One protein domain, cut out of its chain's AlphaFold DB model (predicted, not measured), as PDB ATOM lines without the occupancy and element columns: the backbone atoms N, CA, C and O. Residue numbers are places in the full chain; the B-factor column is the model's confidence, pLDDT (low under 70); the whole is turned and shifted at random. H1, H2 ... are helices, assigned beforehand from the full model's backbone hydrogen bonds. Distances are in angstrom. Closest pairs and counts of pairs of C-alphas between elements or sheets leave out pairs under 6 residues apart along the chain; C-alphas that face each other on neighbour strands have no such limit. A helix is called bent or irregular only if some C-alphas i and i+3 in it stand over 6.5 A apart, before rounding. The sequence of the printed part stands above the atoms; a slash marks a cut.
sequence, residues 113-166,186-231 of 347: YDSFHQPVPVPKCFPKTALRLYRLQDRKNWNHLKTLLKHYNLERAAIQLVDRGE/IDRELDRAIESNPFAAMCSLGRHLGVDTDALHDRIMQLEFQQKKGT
ATOM      1  N   TYR A 113      13.321  -8.940  17.283       83.94
ATOM      2  CA  TYR A 113      13.651 -10.288  17.740       83.94
ATOM      3  C   TYR A 113      14.662 -10.923  16.784       83.94
ATOM      4  O   TYR A 113      14.524 -10.794  15.568       83.94
ATOM      5  N   ASP A 114      15.673 -11.596  17.331       82.38
ATOM      6  CA  ASP A 114      16.623 -12.390  16.543       82.38
ATOM      7  C   ASP A 114      15.960 -13.682  16.018       82.38
ATOM      8  O   ASP A 114      14.849 -14.042  16.414       82.38
ATOM      9  N   SER A 115      16.664 -14.424  15.165       80.06
ATOM     10  CA  SER A 115      16.281 -15.734  14.618       80.06
ATOM     11  C   SER A 115      15.916 -16.757  15.703       80.06
ATOM     12  O   SER A 115      15.148 -17.682  15.451       80.06
ATOM     13  N   PHE A 116      16.428 -16.568  16.923       78.81
ATOM     14  CA  PHE A 116      16.114 -17.366  18.111       78.81
ATOM     15  C   PHE A 116      14.974 -16.788  18.973       78.81
ATOM     16  O   PHE A 116      14.832 -17.175  20.130       78.81
ATOM     17  N   HIS A 117      14.184 -15.840  18.453       76.25
ATOM     18  CA  HIS A 117      13.104 -15.140  19.163       76.25
ATOM     19  C   HIS A 117      13.535 -14.414  20.450       76.25
ATOM     20  O   HIS A 117      12.716 -14.116  21.317       76.25
ATOM     21  N   GLN A 118      14.818 -14.074  20.571       80.62
ATOM     22  CA  GLN A 118      15.325 -13.283  21.690       80.62
ATOM     23  C   GLN A 118      15.247 -11.788  21.364       80.62
ATOM     24  O   GLN A 118      15.579 -11.401  20.240       80.62
ATOM     25  N   PRO A 119      14.825 -10.933  22.315       82.31
ATOM     26  CA  PRO A 119      14.755  -9.498  22.090       82.31
ATOM     27  C   PRO A 119      16.165  -8.921  21.917       82.31
ATOM     28  O   PRO A 119      17.008  -9.002  22.813       82.31
ATOM     29  N   VAL A 120      16.416  -8.311  20.762       85.56
ATOM     30  CA  VAL A 120      17.660  -7.604  20.465       85.56
ATOM     31  C   VAL A 120      17.677  -6.308  21.280       85.56
ATOM     32  O   VAL A 120      16.694  -5.559  21.278       85.56
ATOM     33  N   PRO A 121      18.777  -5.998  21.988       86.31
ATOM     34  CA  PRO A 121      18.851  -4.791  22.793       86.31
ATOM     35  C   PRO A 121      18.735  -3.545  21.914       86.31
ATOM     36  O   PRO A 121      19.437  -3.392  20.912       86.31
ATOM     37  N   VAL A 122      17.876  -2.620  22.338       86.38
ATOM     38  CA  VAL A 122      17.681  -1.341  21.654       86.38
ATOM     39  C   VAL A 122      18.996  -0.543  21.675       86.38
ATOM     40  O   VAL A 122      19.585  -0.358  22.749       86.38
ATOM     41  N   PRO A 123      19.460  -0.013  20.528       86.75
ATOM     42  CA  PRO A 123      20.668   0.796  20.469       86.75
ATOM     43  C   PRO A 123      20.612   2.002  21.414       86.75
ATOM     44  O   PRO A 123      19.603   2.702  21.513       86.75
ATOM     45  N   LYS A 124      21.737   2.322  22.068       85.06
ATOM     46  CA  LYS A 124      21.840   3.467  23.000       85.06
ATOM     47  C   LYS A 124      21.492   4.814  22.352       85.06
ATOM     48  O   LYS A 124      21.102   5.748  23.051       85.06
ATOM     49  N   CYS A 125      21.638   4.914  21.032       86.50
ATOM     50  CA  CYS A 125      21.321   6.099  20.240       86.50
ATOM     51  C   CYS A 125      19.819   6.280  19.949       86.50
ATOM     52  O   CYS A 125      19.457   7.243  19.275       86.50
ATOM     53  N   PHE A 126      18.942   5.405  20.456       89.94
ATOM     54  CA  PHE A 126      17.509   5.485  20.189       89.94
ATOM     55  C   PHE A 126      16.886   6.827  20.642       89.94
ATOM     56  O   PHE A 126      17.087   7.264  21.789       89.94
ATOM     57  N   PRO A 127      16.107   7.501  19.774       88.50
ATOM     58  CA  PRO A 127      15.484   8.777  20.091       88.50
ATOM     59  C   PRO A 127      14.344   8.595  21.099       88.50
ATOM     60  O   PRO A 127      13.254   8.143  20.779       88.50
ATOM     61  N   LYS A 128      14.577   9.022  22.344       90.12
ATOM     62  CA  LYS A 128      13.566   8.948  23.416       90.12
ATOM     63  C   LYS A 128      12.384   9.906  23.234       90.12
ATOM     64  O   LYS A 128      11.393   9.750  23.939       90.12
ATOM     65  N   THR A 129      12.506  10.920  22.377       90.19
ATOM     66  CA  THR A 129      11.479  11.946  22.141       90.19
ATOM     67  C   THR A 129      11.348  12.266  20.659       90.19
ATOM     68  O   THR A 129      12.314  12.128  19.905       90.19
ATOM     69  N   ALA A 130      10.178  12.760  20.258       87.62
ATOM     70  CA  ALA A 130       9.880  13.100  18.868       87.62
ATOM     71  C   ALA A 130      10.809  14.185  18.297       87.62
ATOM     72  O   ALA A 130      11.307  14.070  17.181       87.62
ATOM     73  N   LEU A 131      11.174  15.182  19.108       87.44
ATOM     74  CA  LEU A 131      12.178  16.180  18.736       87.44
ATOM     75  C   LEU A 131      13.558  15.557  18.479       87.44
ATOM     76  O   LEU A 131      14.285  16.006  17.595       87.44
ATOM     77  N   ARG A 132      13.952  14.542  19.264       88.50
ATOM     78  CA  ARG A 132      15.236  13.855  19.057       88.50
ATOM     79  C   ARG A 132      15.215  12.985  17.810       88.50
ATOM     80  O   ARG A 132      16.253  12.913  17.168       88.50
ATOM     81  N   LEU A 133      14.071  12.381  17.474       89.31
ATOM     82  CA  LEU A 133      13.885  11.663  16.210       89.31
ATOM     83  C   LEU A 133      14.107  12.616  15.032       89.31
ATOM     84  O   LEU A 133      14.923  12.330  14.166       89.31
ATOM     85  N   TYR A 134      13.477  13.790  15.057       88.31
ATOM     86  CA  TYR A 134      13.637  14.782  13.995       88.31
ATOM     87  C   TYR A 134      15.075  15.285  13.847       88.31
ATOM     88  O   TYR A 134      15.601  15.373  12.744       88.31
ATOM     89  N   ARG A 135      15.762  15.539  14.967       90.38
ATOM     90  CA  ARG A 135      17.178  15.950  14.974       90.38
ATOM     91  C   ARG A 135      18.140  14.882  14.442       90.38
ATOM     92  O   ARG A 135      19.322  15.178  14.276       90.38
ATOM     93  N   LEU A 136      17.688  13.656  14.160       89.44
ATOM     94  CA  LEU A 136      18.529  12.659  13.489       89.44
ATOM     95  C   LEU A 136      18.900  13.066  12.059       89.44
ATOM     96  O   LEU A 136      19.911  12.584  11.558       89.44
ATOM     97  N   GLN A 137      18.145  13.981  11.439       88.88
ATOM     98  CA  GLN A 137      18.480  14.522  10.119       88.88
ATOM     99  C   GLN A 137      19.754  15.386  10.127       88.88
ATOM    100  O   GLN A 137      20.384  15.581   9.087       88.88
ATOM    101  N   ASP A 138      20.146  15.914  11.293       89.44
ATOM    102  CA  ASP A 138      21.323  16.765  11.417       89.44
ATOM    103  C   ASP A 138      22.591  15.958  11.119       89.44
ATOM    104  O   ASP A 138      22.766  14.851  11.628       89.44
ATOM    105  N   ARG A 139      23.546  16.559  10.396       85.62
ATOM    106  CA  ARG A 139      24.837  15.932  10.031       85.62
ATOM    107  C   ARG A 139      25.577  15.270  11.194       85.62
ATOM    108  O   ARG A 139      26.229  14.248  11.025       85.62
ATOM    109  N   LYS A 140      25.448  15.826  12.399       90.81
ATOM    110  CA  LYS A 140      26.080  15.298  13.621       90.81
ATOM    111  C   LYS A 140      25.534  13.926  14.036       90.81
ATOM    112  O   LYS A 140      26.186  13.220  14.796       90.81
ATOM    113  N   ASN A 141      24.339  13.567  13.569       91.06
ATOM    114  CA  ASN A 141      23.595  12.382  13.982       91.06
ATOM    115  C   ASN A 141      23.457  11.326  12.879       91.06
ATOM    116  O   ASN A 141      22.826  10.300  13.124       91.06
ATOM    117  N   TRP A 142      24.075  11.507  11.711       91.06
ATOM    118  CA  TRP A 142      23.966  10.553  10.601       91.06
ATOM    119  C   TRP A 142      24.456   9.148  10.967       91.06
ATOM    120  O   TRP A 142      23.783   8.168  10.667       91.06
ATOM    121  N   ASN A 143      25.533   9.034  11.749       89.62
ATOM    122  CA  ASN A 143      26.001   7.740  12.265       89.62
ATOM    123  C   ASN A 143      24.970   7.063  13.187       89.62
ATOM    124  O   ASN A 143      24.810   5.839  13.175       89.62
ATOM    125  N   HIS A 144      24.243   7.854  13.986       91.00
ATOM    126  CA  HIS A 144      23.169   7.346  14.839       91.00
ATOM    127  C   HIS A 144      21.983   6.864  14.000       91.00
ATOM    128  O   HIS A 144      21.456   5.787  14.273       91.00
ATOM    129  N   LEU A 145      21.609   7.625  12.968       89.31
ATOM    130  CA  LEU A 145      20.557   7.257  12.024       89.31
ATOM    131  C   LEU A 145      20.913   5.966  11.276       89.31
ATOM    132  O   LEU A 145      20.113   5.035  11.278       89.31
ATOM    133  N   LYS A 146      22.139   5.858  10.751       90.44
ATOM    134  CA  LYS A 146      22.664   4.646  10.106       90.44
ATOM    135  C   LYS A 146      22.566   3.427  11.023       90.44
ATOM    136  O   LYS A 146      22.035   2.394  10.631       90.44
ATOM    137  N   THR A 147      23.016   3.559  12.272       91.25
ATOM    138  CA  THR A 147      22.963   2.466  13.262       91.25
ATOM    139  C   THR A 147      21.528   2.005  13.530       91.25
ATOM    140  O   THR A 147      21.272   0.809  13.642       91.25
ATOM    141  N   LEU A 148      20.578   2.942  13.621       90.00
ATOM    142  CA  LEU A 148      19.167   2.620  13.841       90.00
ATOM    143  C   LEU A 148      18.529   1.973  12.608       90.00
ATOM    144  O   LEU A 148      17.807   0.992  12.755       90.00
ATOM    145  N   LEU A 149      18.826   2.465  11.404       89.31
ATOM    146  CA  LEU A 149      18.330   1.866  10.162       89.31
ATOM    147  C   LEU A 149      18.827   0.425   9.996       89.31
ATOM    148  O   LEU A 149      18.041  -0.434   9.611       89.31
ATOM    149  N   LYS A 150      20.078   0.142  10.375       89.69
ATOM    150  CA  LYS A 150      20.619  -1.224  10.432       89.69
ATOM    151  C   LYS A 150      19.893  -2.100  11.443       89.69
ATOM    152  O   LYS A 150      19.492  -3.207  11.116       89.69
ATOM    153  N   HIS A 151      19.681  -1.596  12.658       88.44
ATOM    154  CA  HIS A 151      19.014  -2.353  13.719       88.44
ATOM    155  C   HIS A 151      17.592  -2.794  13.338       88.44
ATOM    156  O   HIS A 151      17.188  -3.902  13.676       88.44
ATOM    157  N   TYR A 152      16.853  -1.953  12.610       88.00
ATOM    158  CA  TYR A 152      15.500  -2.260  12.137       88.00
ATOM    159  C   TYR A 152      15.454  -2.859  10.716       88.00
ATOM    160  O   TYR A 152      14.366  -3.047  10.176       88.00
ATOM    161  N   ASN A 153      16.603  -3.159  10.093       88.69
ATOM    162  CA  ASN A 153      16.712  -3.655   8.712       88.69
ATOM    163  C   ASN A 153      16.014  -2.756   7.661       88.69
ATOM    164  O   ASN A 153      15.422  -3.234   6.694       88.69
ATOM    165  N   LEU A 154      16.083  -1.434   7.844       86.75
ATOM    166  CA  LEU A 154      15.433  -0.423   6.997       86.75
ATOM    167  C   LEU A 154      16.349   0.144   5.901       86.75
ATOM    168  O   LEU A 154      15.966   1.091   5.216       86.75
ATOM    169  N   GLU A 155      17.543  -0.419   5.719       88.25
ATOM    170  CA  GLU A 155      18.572   0.078   4.794       88.25
ATOM    171  C   GLU A 155      18.022   0.209   3.365       88.25
ATOM    172  O   GLU A 155      18.065   1.280   2.768       88.25
ATOM    173  N   ARG A 156      17.388  -0.856   2.857       84.62
ATOM    174  CA  ARG A 156      16.797  -0.873   1.509       84.62
ATOM    175  C   ARG A 156      15.628   0.093   1.358       84.62
ATOM    176  O   ARG A 156      15.488   0.712   0.311       84.62
ATOM    177  N   ALA A 157      14.793   0.222   2.388       82.31
ATOM    178  CA  ALA A 157      13.653   1.136   2.359       82.31
ATOM    179  C   ALA A 157      14.118   2.599   2.320       82.31
ATOM    180  O   ALA A 157      13.538   3.410   1.602       82.31
ATOM    181  N   ALA A 158      15.181   2.924   3.061       82.75
ATOM    182  CA  ALA A 158      15.803   4.240   3.028       82.75
ATOM    183  C   ALA A 158      16.426   4.540   1.656       82.75
ATOM    184  O   ALA A 158      16.144   5.599   1.109       82.75
ATOM    185  N   ILE A 159      17.183   3.600   1.080       82.50
ATOM    186  CA  ILE A 159      17.792   3.752  -0.253       82.50
ATOM    187  C   ILE A 159      16.710   3.967  -1.327       82.50
ATOM    188  O   ILE A 159      16.738   4.963  -2.040       82.50
ATOM    189  N   GLN A 160      15.674   3.121  -1.367       81.44
ATOM    190  CA  GLN A 160      14.592   3.224  -2.362       81.44
ATOM    191  C   GLN A 160      13.800   4.534  -2.294       81.44
ATOM    192  O   GLN A 160      13.316   5.016  -3.316       81.44
ATOM    193  N   LEU A 161      13.614   5.101  -1.099       77.31
ATOM    194  CA  LEU A 161      12.904   6.375  -0.943       77.31
ATOM    195  C   LEU A 161      13.691   7.558  -1.510       77.31
ATOM    196  O   LEU A 161      13.081   8.546  -1.913       77.31
ATOM    197  N   VAL A 162      15.015   7.440  -1.561       71.69
ATOM    198  CA  VAL A 162      15.915   8.424  -2.162       71.69
ATOM    199  C   VAL A 162      16.046   8.189  -3.668       71.69
ATOM    200  O   VAL A 162      15.909   9.135  -4.442       71.69
ATOM    201  N   ASP A 163      16.195   6.932  -4.085       69.19
ATOM    202  CA  ASP A 163      16.337   6.536  -5.494       69.19
ATOM    203  C   ASP A 163      15.030   6.610  -6.289       69.19
ATOM    204  O   ASP A 163      15.048   6.540  -7.512       69.19
ATOM    205  N   ARG A 164      13.873   6.836  -5.654       57.09
ATOM    206  CA  ARG A 164      12.596   7.048  -6.366       57.09
ATOM    207  C   ARG A 164      12.577   8.292  -7.274       57.09
ATOM    208  O   ARG A 164      11.564   8.533  -7.930       57.09
ATOM    209  N   GLY A 165      13.662   9.071  -7.299       49.34
ATOM    210  CA  GLY A 165      13.940  10.119  -8.282       49.34
ATOM    211  C   GLY A 165      14.699   9.654  -9.535       49.34
ATOM    212  O   GLY A 165      14.688  10.379 -10.525       49.34
ATOM    213  N   GLU A 166      15.298   8.460  -9.542       45.03
ATOM    214  CA  GLU A 166      16.011   7.893 -10.689       45.03
ATOM    215  C   GLU A 166      15.477   6.496 -11.038       45.03
ATOM    216  O   GLU A 166      15.849   5.468 -10.476       45.03
ATOM    217  N   ILE A 186      25.518  -2.151  -0.323       79.06
ATOM    218  CA  ILE A 186      24.360  -1.607   0.405       79.06
ATOM    219  C   ILE A 186      24.799  -0.603   1.474       79.06
ATOM    220  O   ILE A 186      24.162   0.435   1.630       79.06
ATOM    221  N   ASP A 187      25.893  -0.861   2.197       84.06
ATOM    222  CA  ASP A 187      26.350   0.063   3.240       84.06
ATOM    223  C   ASP A 187      26.825   1.410   2.671       84.06
ATOM    224  O   ASP A 187      26.543   2.463   3.243       84.06
ATOM    225  N   ARG A 188      27.509   1.382   1.518       84.06
ATOM    226  CA  ARG A 188      27.940   2.595   0.806       84.06
ATOM    227  C   ARG A 188      26.767   3.331   0.164       84.06
ATOM    228  O   ARG A 188      26.750   4.559   0.163       84.06
ATOM    229  N   GLU A 189      25.807   2.600  -0.394       85.00
ATOM    230  CA  GLU A 189      24.569   3.163  -0.941       85.00
ATOM    231  C   GLU A 189      23.733   3.821   0.156       85.00
ATOM    232  O   GLU A 189      23.231   4.925  -0.035       85.00
ATOM    233  N   LEU A 190      23.654   3.205   1.338       86.94
ATOM    234  CA  LEU A 190      22.975   3.774   2.495       86.94
ATOM    235  C   LEU A 190      23.635   5.076   2.957       86.94
ATOM    236  O   LEU A 190      22.926   6.041   3.238       86.94
ATOM    237  N   ASP A 191      24.969   5.121   3.017       87.75
ATOM    238  CA  ASP A 191      25.698   6.351   3.341       87.75
ATOM    239  C   ASP A 191      25.366   7.460   2.336       87.75
ATOM    240  O   ASP A 191      24.955   8.547   2.739       87.75
ATOM    241  N   ARG A 192      25.423   7.163   1.030       87.31
ATOM    242  CA  ARG A 192      25.044   8.120  -0.024       87.31
ATOM    243  C   ARG A 192      23.587   8.568   0.082       87.31
ATOM    244  O   ARG A 192      23.310   9.748  -0.111       87.31
ATOM    245  N   ALA A 193      22.666   7.660   0.400       86.38
ATOM    246  CA  ALA A 193      21.246   7.968   0.547       86.38
ATOM    247  C   ALA A 193      20.974   8.884   1.754       86.38
ATOM    248  O   ALA A 193      20.183   9.823   1.664       86.38
ATOM    249  N   ILE A 194      21.658   8.653   2.880       89.44
ATOM    250  CA  ILE A 194      21.576   9.532   4.056       89.44
ATOM    251  C   ILE A 194      22.193  10.901   3.744       89.44
ATOM    252  O   ILE A 194      21.655  11.923   4.170       89.44
ATOM    253  N   GLU A 195      23.299  10.936   3.001       89.81
ATOM    254  CA  GLU A 195      23.966  12.178   2.605       89.81
ATOM    255  C   GLU A 195      23.123  13.028   1.646       89.81
ATOM    256  O   GLU A 195      23.091  14.255   1.789       89.81
ATOM    257  N   SER A 196      22.441  12.394   0.689       88.69
ATOM    258  CA  SER A 196      21.633  13.078  -0.321       88.69
ATOM    259  C   SER A 196      20.280  13.538   0.224       88.69
ATOM    260  O   SER A 196      19.868  14.666  -0.052       88.69
ATOM    261  N   ASN A 197      19.598  12.712   1.026       89.50
ATOM    262  CA  ASN A 197      18.320  13.068   1.635       89.50
ATOM    263  C   ASN A 197      18.161  12.474   3.053       89.50
ATOM    264  O   ASN A 197      17.476  11.462   3.255       89.50
ATOM    265  N   PRO A 198      18.728  13.142   4.077       88.19
ATOM    266  CA  PRO A 198      18.664  12.663   5.457       88.19
ATOM    267  C   PRO A 198      17.241  12.700   6.028       88.19
ATOM    268  O   PRO A 198      16.913  11.913   6.919       88.19
ATOM    269  N   PHE A 199      16.381  13.588   5.517       88.38
ATOM    270  CA  PHE A 199      14.981  13.660   5.928       88.38
ATOM    271  C   PHE A 199      14.209  12.425   5.459       88.38
ATOM    272  O   PHE A 199      13.531  11.805   6.271       88.38
ATOM    273  N   ALA A 200      14.380  11.988   4.207       89.00
ATOM    274  CA  ALA A 200      13.748  10.765   3.704       89.00
ATOM    275  C   ALA A 200      14.168   9.524   4.509       89.00
ATOM    276  O   ALA A 200      13.318   8.720   4.892       89.00
ATOM    277  N   ALA A 201      15.458   9.406   4.841       89.56
ATOM    278  CA  ALA A 201      15.964   8.331   5.694       89.56
ATOM    279  C   ALA A 201      15.363   8.373   7.116       89.56
ATOM    280  O   ALA A 201      15.000   7.335   7.677       89.56
ATOM    281  N   MET A 202      15.196   9.569   7.691       91.12
ATOM    282  CA  MET A 202      14.498   9.765   8.966       91.12
ATOM    283  C   MET A 202      13.006   9.405   8.862       91.12
ATOM    284  O   MET A 202      12.495   8.719   9.745       91.12
ATOM    285  N   CYS A 203      12.327   9.761   7.768       89.44
ATOM    286  CA  CYS A 203      10.932   9.393   7.509       89.44
ATOM    287  C   CYS A 203      10.737   7.877   7.381       89.44
ATOM    288  O   CYS A 203       9.739   7.354   7.874       89.44
ATOM    289  N   SER A 204      11.690   7.145   6.795       89.31
ATOM    290  CA  SER A 204      11.673   5.672   6.779       89.31
ATOM    291  C   SER A 204      11.659   5.090   8.191       89.31
ATOM    292  O   SER A 204      10.853   4.209   8.496       89.31
ATOM    293  N   LEU A 205      12.516   5.620   9.070       90.50
ATOM    294  CA  LEU A 205      12.561   5.224  10.476       90.50
ATOM    295  C   LEU A 205      11.279   5.632  11.214       90.50
ATOM    296  O   LEU A 205      10.709   4.825  11.941       90.50
ATOM    297  N   GLY A 206      10.802   6.862  11.015       89.00
ATOM    298  CA  GLY A 206       9.576   7.365  11.631       89.00
ATOM    299  C   GLY A 206       8.347   6.542  11.250       89.00
ATOM    300  O   GLY A 206       7.609   6.118  12.136       89.00
ATOM    301  N   ARG A 207       8.194   6.206   9.963       89.69
ATOM    302  CA  ARG A 207       7.122   5.334   9.463       89.69
ATOM    303  C   ARG A 207       7.187   3.940  10.076       89.69
ATOM    304  O   ARG A 207       6.148   3.414  10.460       89.69
ATOM    305  N   HIS A 208       8.382   3.359  10.203       89.00
ATOM    306  CA  HIS A 208       8.545   2.070  10.877       89.00
ATOM    307  C   HIS A 208       8.140   2.145  12.353       89.00
ATOM    308  O   HIS A 208       7.440   1.265  12.837       89.00
ATOM    309  N   LEU A 209       8.513   3.226  13.044       89.56
ATOM    310  CA  LEU A 209       8.142   3.470  14.438       89.56
ATOM    311  C   LEU A 209       6.671   3.875  14.621       89.56
ATOM    312  O   LEU A 209       6.218   3.935  15.760       89.56
ATOM    313  N   GLY A 210       5.929   4.161  13.547       87.06
ATOM    314  CA  GLY A 210       4.543   4.629  13.596       87.06
ATOM    315  C   GLY A 210       4.376   6.120  13.894       87.06
ATOM    316  O   GLY A 210       3.274   6.537  14.219       87.06
ATOM    317  N   VAL A 211       5.436   6.926  13.809       89.81
ATOM    318  CA  VAL A 211       5.387   8.377  14.047       89.81
ATOM    319  C   VAL A 211       5.096   9.107  12.736       89.81
ATOM    320  O   VAL A 211       5.773   8.873  11.736       89.81
ATOM    321  N   ASP A 212       4.131  10.028  12.751       88.12
ATOM    322  CA  ASP A 212       3.849  10.913  11.616       88.12
ATOM    323  C   ASP A 212       4.930  12.002  11.507       88.12
ATOM    324  O   ASP A 212       4.928  13.012  12.220       88.12
ATOM    325  N   THR A 213       5.914  11.753  10.644       87.50
ATOM    326  CA  THR A 213       7.066  12.639  10.444       87.50
ATOM    327  C   THR A 213       6.720  13.909   9.682       87.50
ATOM    328  O   THR A 213       7.382  14.922   9.905       87.50
ATOM    329  N   ASP A 214       5.685  13.884   8.842       87.56
ATOM    330  CA  ASP A 214       5.266  15.038   8.044       87.56
ATOM    331  C   ASP A 214       4.550  16.051   8.943       87.56
ATOM    332  O   ASP A 214       4.944  17.217   9.013       87.56
ATOM    333  N   ALA A 215       3.605  15.584   9.770       86.81
ATOM    334  CA  ALA A 215       2.960  16.425  10.780       86.81
ATOM    335  C   ALA A 215       3.970  17.011  11.783       86.81
ATOM    336  O   ALA A 215       3.827  18.144  12.267       86.81
ATOM    337  N   LEU A 216       5.017  16.246  12.109       86.62
ATOM    338  CA  LEU A 216       6.087  16.710  12.981       86.62
ATOM    339  C   LEU A 216       6.949  17.788  12.307       86.62
ATOM    340  O   LEU A 216       7.286  18.783  12.956       86.62
ATOM    341  N   HIS A 217       7.271  17.613  11.023       88.75
ATOM    342  CA  HIS A 217       7.998  18.593  10.221       88.75
ATOM    343  C   HIS A 217       7.227  19.916  10.119       88.75
ATOM    344  O   HIS A 217       7.773  20.965  10.472       88.75
ATOM    345  N   ASP A 218       5.935  19.870   9.780       88.81
ATOM    346  CA  ASP A 218       5.064  21.050   9.696       88.81
ATOM    347  C   ASP A 218       5.048  21.850  11.001       88.81
ATOM    348  O   ASP A 218       5.131  23.082  11.013       88.81
ATOM    349  N   ARG A 219       4.992  21.154  12.139       84.88
ATOM    350  CA  ARG A 219       4.954  21.797  13.453       84.88
ATOM    351  C   ARG A 219       6.274  22.465  13.822       84.88
ATOM    352  O   ARG A 219       6.267  23.521  14.458       84.88
ATOM    353  N   ILE A 220       7.401  21.870  13.442       86.94
ATOM    354  CA  ILE A 220       8.716  22.493  13.631       86.94
ATOM    355  C   ILE A 220       8.831  23.732  12.753       86.94
ATOM    356  O   ILE A 220       9.188  24.791  13.268       86.94
ATOM    357  N   MET A 221       8.425  23.644  11.485       87.62
ATOM    358  CA  MET A 221       8.403  24.789  10.573       87.62
ATOM    359  C   MET A 221       7.535  25.935  11.113       87.62
ATOM    360  O   MET A 221       7.949  27.097  11.093       87.62
ATOM    361  N   GLN A 222       6.367  25.628  11.688       86.62
ATOM    362  CA  GLN A 222       5.518  26.620  12.355       86.62
ATOM    363  C   GLN A 222       6.199  27.264  13.571       86.62
ATOM    364  O   GLN A 222       6.131  28.483  13.738       86.62
ATOM    365  N   LEU A 223       6.863  26.476  14.423       84.75
ATOM    366  CA  LEU A 223       7.564  26.993  15.604       84.75
ATOM    367  C   LEU A 223       8.760  27.870  15.225       84.75
ATOM    368  O   LEU A 223       8.950  28.929  15.822       84.75
ATOM    369  N   GLU A 224       9.542  27.471  14.226       84.06
ATOM    370  CA  GLU A 224      10.652  28.275  13.709       84.06
ATOM    371  C   GLU A 224      10.160  29.602  13.129       84.06
ATOM    372  O   GLU A 224      10.745  30.660  13.376       84.06
ATOM    373  N   PHE A 225       9.045  29.567  12.400       82.50
ATOM    374  CA  PHE A 225       8.414  30.767  11.868       82.50
ATOM    375  C   PHE A 225       7.909  31.702  12.976       82.50
ATOM    376  O   PHE A 225       8.128  32.916  12.910       82.50
ATOM    377  N   GLN A 226       7.284  31.160  14.026       80.06
ATOM    378  CA  GLN A 226       6.860  31.945  15.188       80.06
ATOM    379  C   GLN A 226       8.047  32.544  15.950       80.06
ATOM    380  O   GLN A 226       7.977  33.706  16.350       80.06
ATOM    381  N   GLN A 227       9.152  31.809  16.106       78.62
ATOM    382  CA  GLN A 227      10.360  32.337  16.745       78.62
ATOM    383  C   GLN A 227      10.961  33.496  15.948       78.62
ATOM    384  O   GLN A 227      11.233  34.544  16.532       78.62
ATOM    385  N   LYS A 228      11.077  33.361  14.620       73.12
ATOM    386  CA  LYS A 228      11.572  34.437  13.743       73.12
ATOM    387  C   LYS A 228      10.690  35.688  13.815       73.12
ATOM    388  O   LYS A 228      11.213  36.801  13.852       73.12
ATOM    389  N   LYS A 229       9.365  35.528  13.908       68.38
ATOM    390  CA  LYS A 229       8.429  36.647  14.122       68.38
ATOM    391  C   LYS A 229       8.548  37.266  15.520       68.38
ATOM    392  O   LYS A 229       8.486  38.486  15.645       68.38
ATOM    393  N   GLY A 230       8.772  36.456  16.554       58.41
ATOM    394  CA  GLY A 230       8.965  36.916  17.933       58.41
ATOM    395  C   GLY A 230      10.280  37.668  18.167       58.41
ATOM    396  O   GLY A 230      10.338  38.540  19.033       58.41
ATOM    397  N   THR A 231      11.323  37.392  17.379       54.38
ATOM    398  CA  THR A 231      12.620  38.090  17.466       54.38
ATOM    399  C   THR A 231      12.684  39.409  16.693       54.38
ATOM    400  O   THR A 231      13.572  40.211  16.961       54.38
TER     401      THR A 231
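Overview. This is residues 113 to 166 and 186 to 231 of the 347 residues of an uncharacterized protein of Neosartorya fumigata (strain ATCC MYA-4609 / Af293 / CBS 101355 / FGSC A1100) (UniProt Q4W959). A long helix, H6, runs out from a small body of five crossed helices, and its residues 221 to 231 stick out as an arm; at the opposite end of the length, residues 114 to 119 stick out as part of a tail. In the body, H1, H2 and H3 pack on H5, which lies nearest the middle, and H4 packs on H2 and H3. The printed part has 100 residues with six named helices, H1 to H6 in chain order, and no named strand: the class is all helix. It is only just compact, close to loose, with a radius of gyration of the C-alphas of 14.9 A, and elongated, spanning 54 by 34 by 23 A.

Arrangement. H6, residues 213 to 231, touches H1, residues 130 to 137, with residues 213 to 217 alone, about perpendicular at 88 degrees; the closest C-alphas, of Tyr 134 and Thr 213, are 7.8 A apart. H5, residues 198 to 209, is the hub; it and H6 only just touch, only at the corner, with 3 pairs of C-alphas within 8 A, closest Cys 203 and Thr 213 at 5.8 A. H5 touches H1 at a steep tilt of 38 degrees, opposite ways, closest C-alphas Gln 137 and Pro 198 at 5.0 A. H5 touches H3, residues 155 to 163, with residues 200 to 204 alone, at a steep tilt of 47 degrees, closest C-alphas Ala 158 and Ala 201 at 4.9 A. H3 touches H4, residues 186 to 196, the same way at a steep tilt of 46 degrees, closest C-alphas Ile 159 and Ala 193 at 5.5 A. H2, residues 139 to 151, touches H5 at 38 degrees, only just steep, closest C-alphas Leu 149 and Leu 205 at 6.7 A. H6 is apart from H2, H3 and H4. Every O i to N i+4 pair is within hydrogen-bond range in H3, H4, H5 and H6; in H1 it is 3 of 4 and in H2 7 of 9.

Along the chain. H6 is 27.0 A long, from C-alpha 213 at (7.066, 12.639, 10.444) to C-alpha 231 at (12.620, 38.090, 17.466). H2 is 19.5 A, H5 16.6 A, H4 15.0 A, and H1 and H3 12.4 A each; H1 begins at C-alpha 130, (9.880, 13.100, 18.868). H2 is irregular: C-alphas 140 and 143 are 7.7 A apart.

Size, cuts and confidence. The farthest C-alphas, of Phe 116 and Thr 231, are 55.6 A apart. Residues 167 to 185 are not printed, and C-alphas 166 and 186 are 16.8 A apart across this cut. The links printed whole are tight; residues 113 to 129 hold no named element. Mean pLDDT of the printed part is 84.5; residues 163 to 166 and 229 to 231 are under 70.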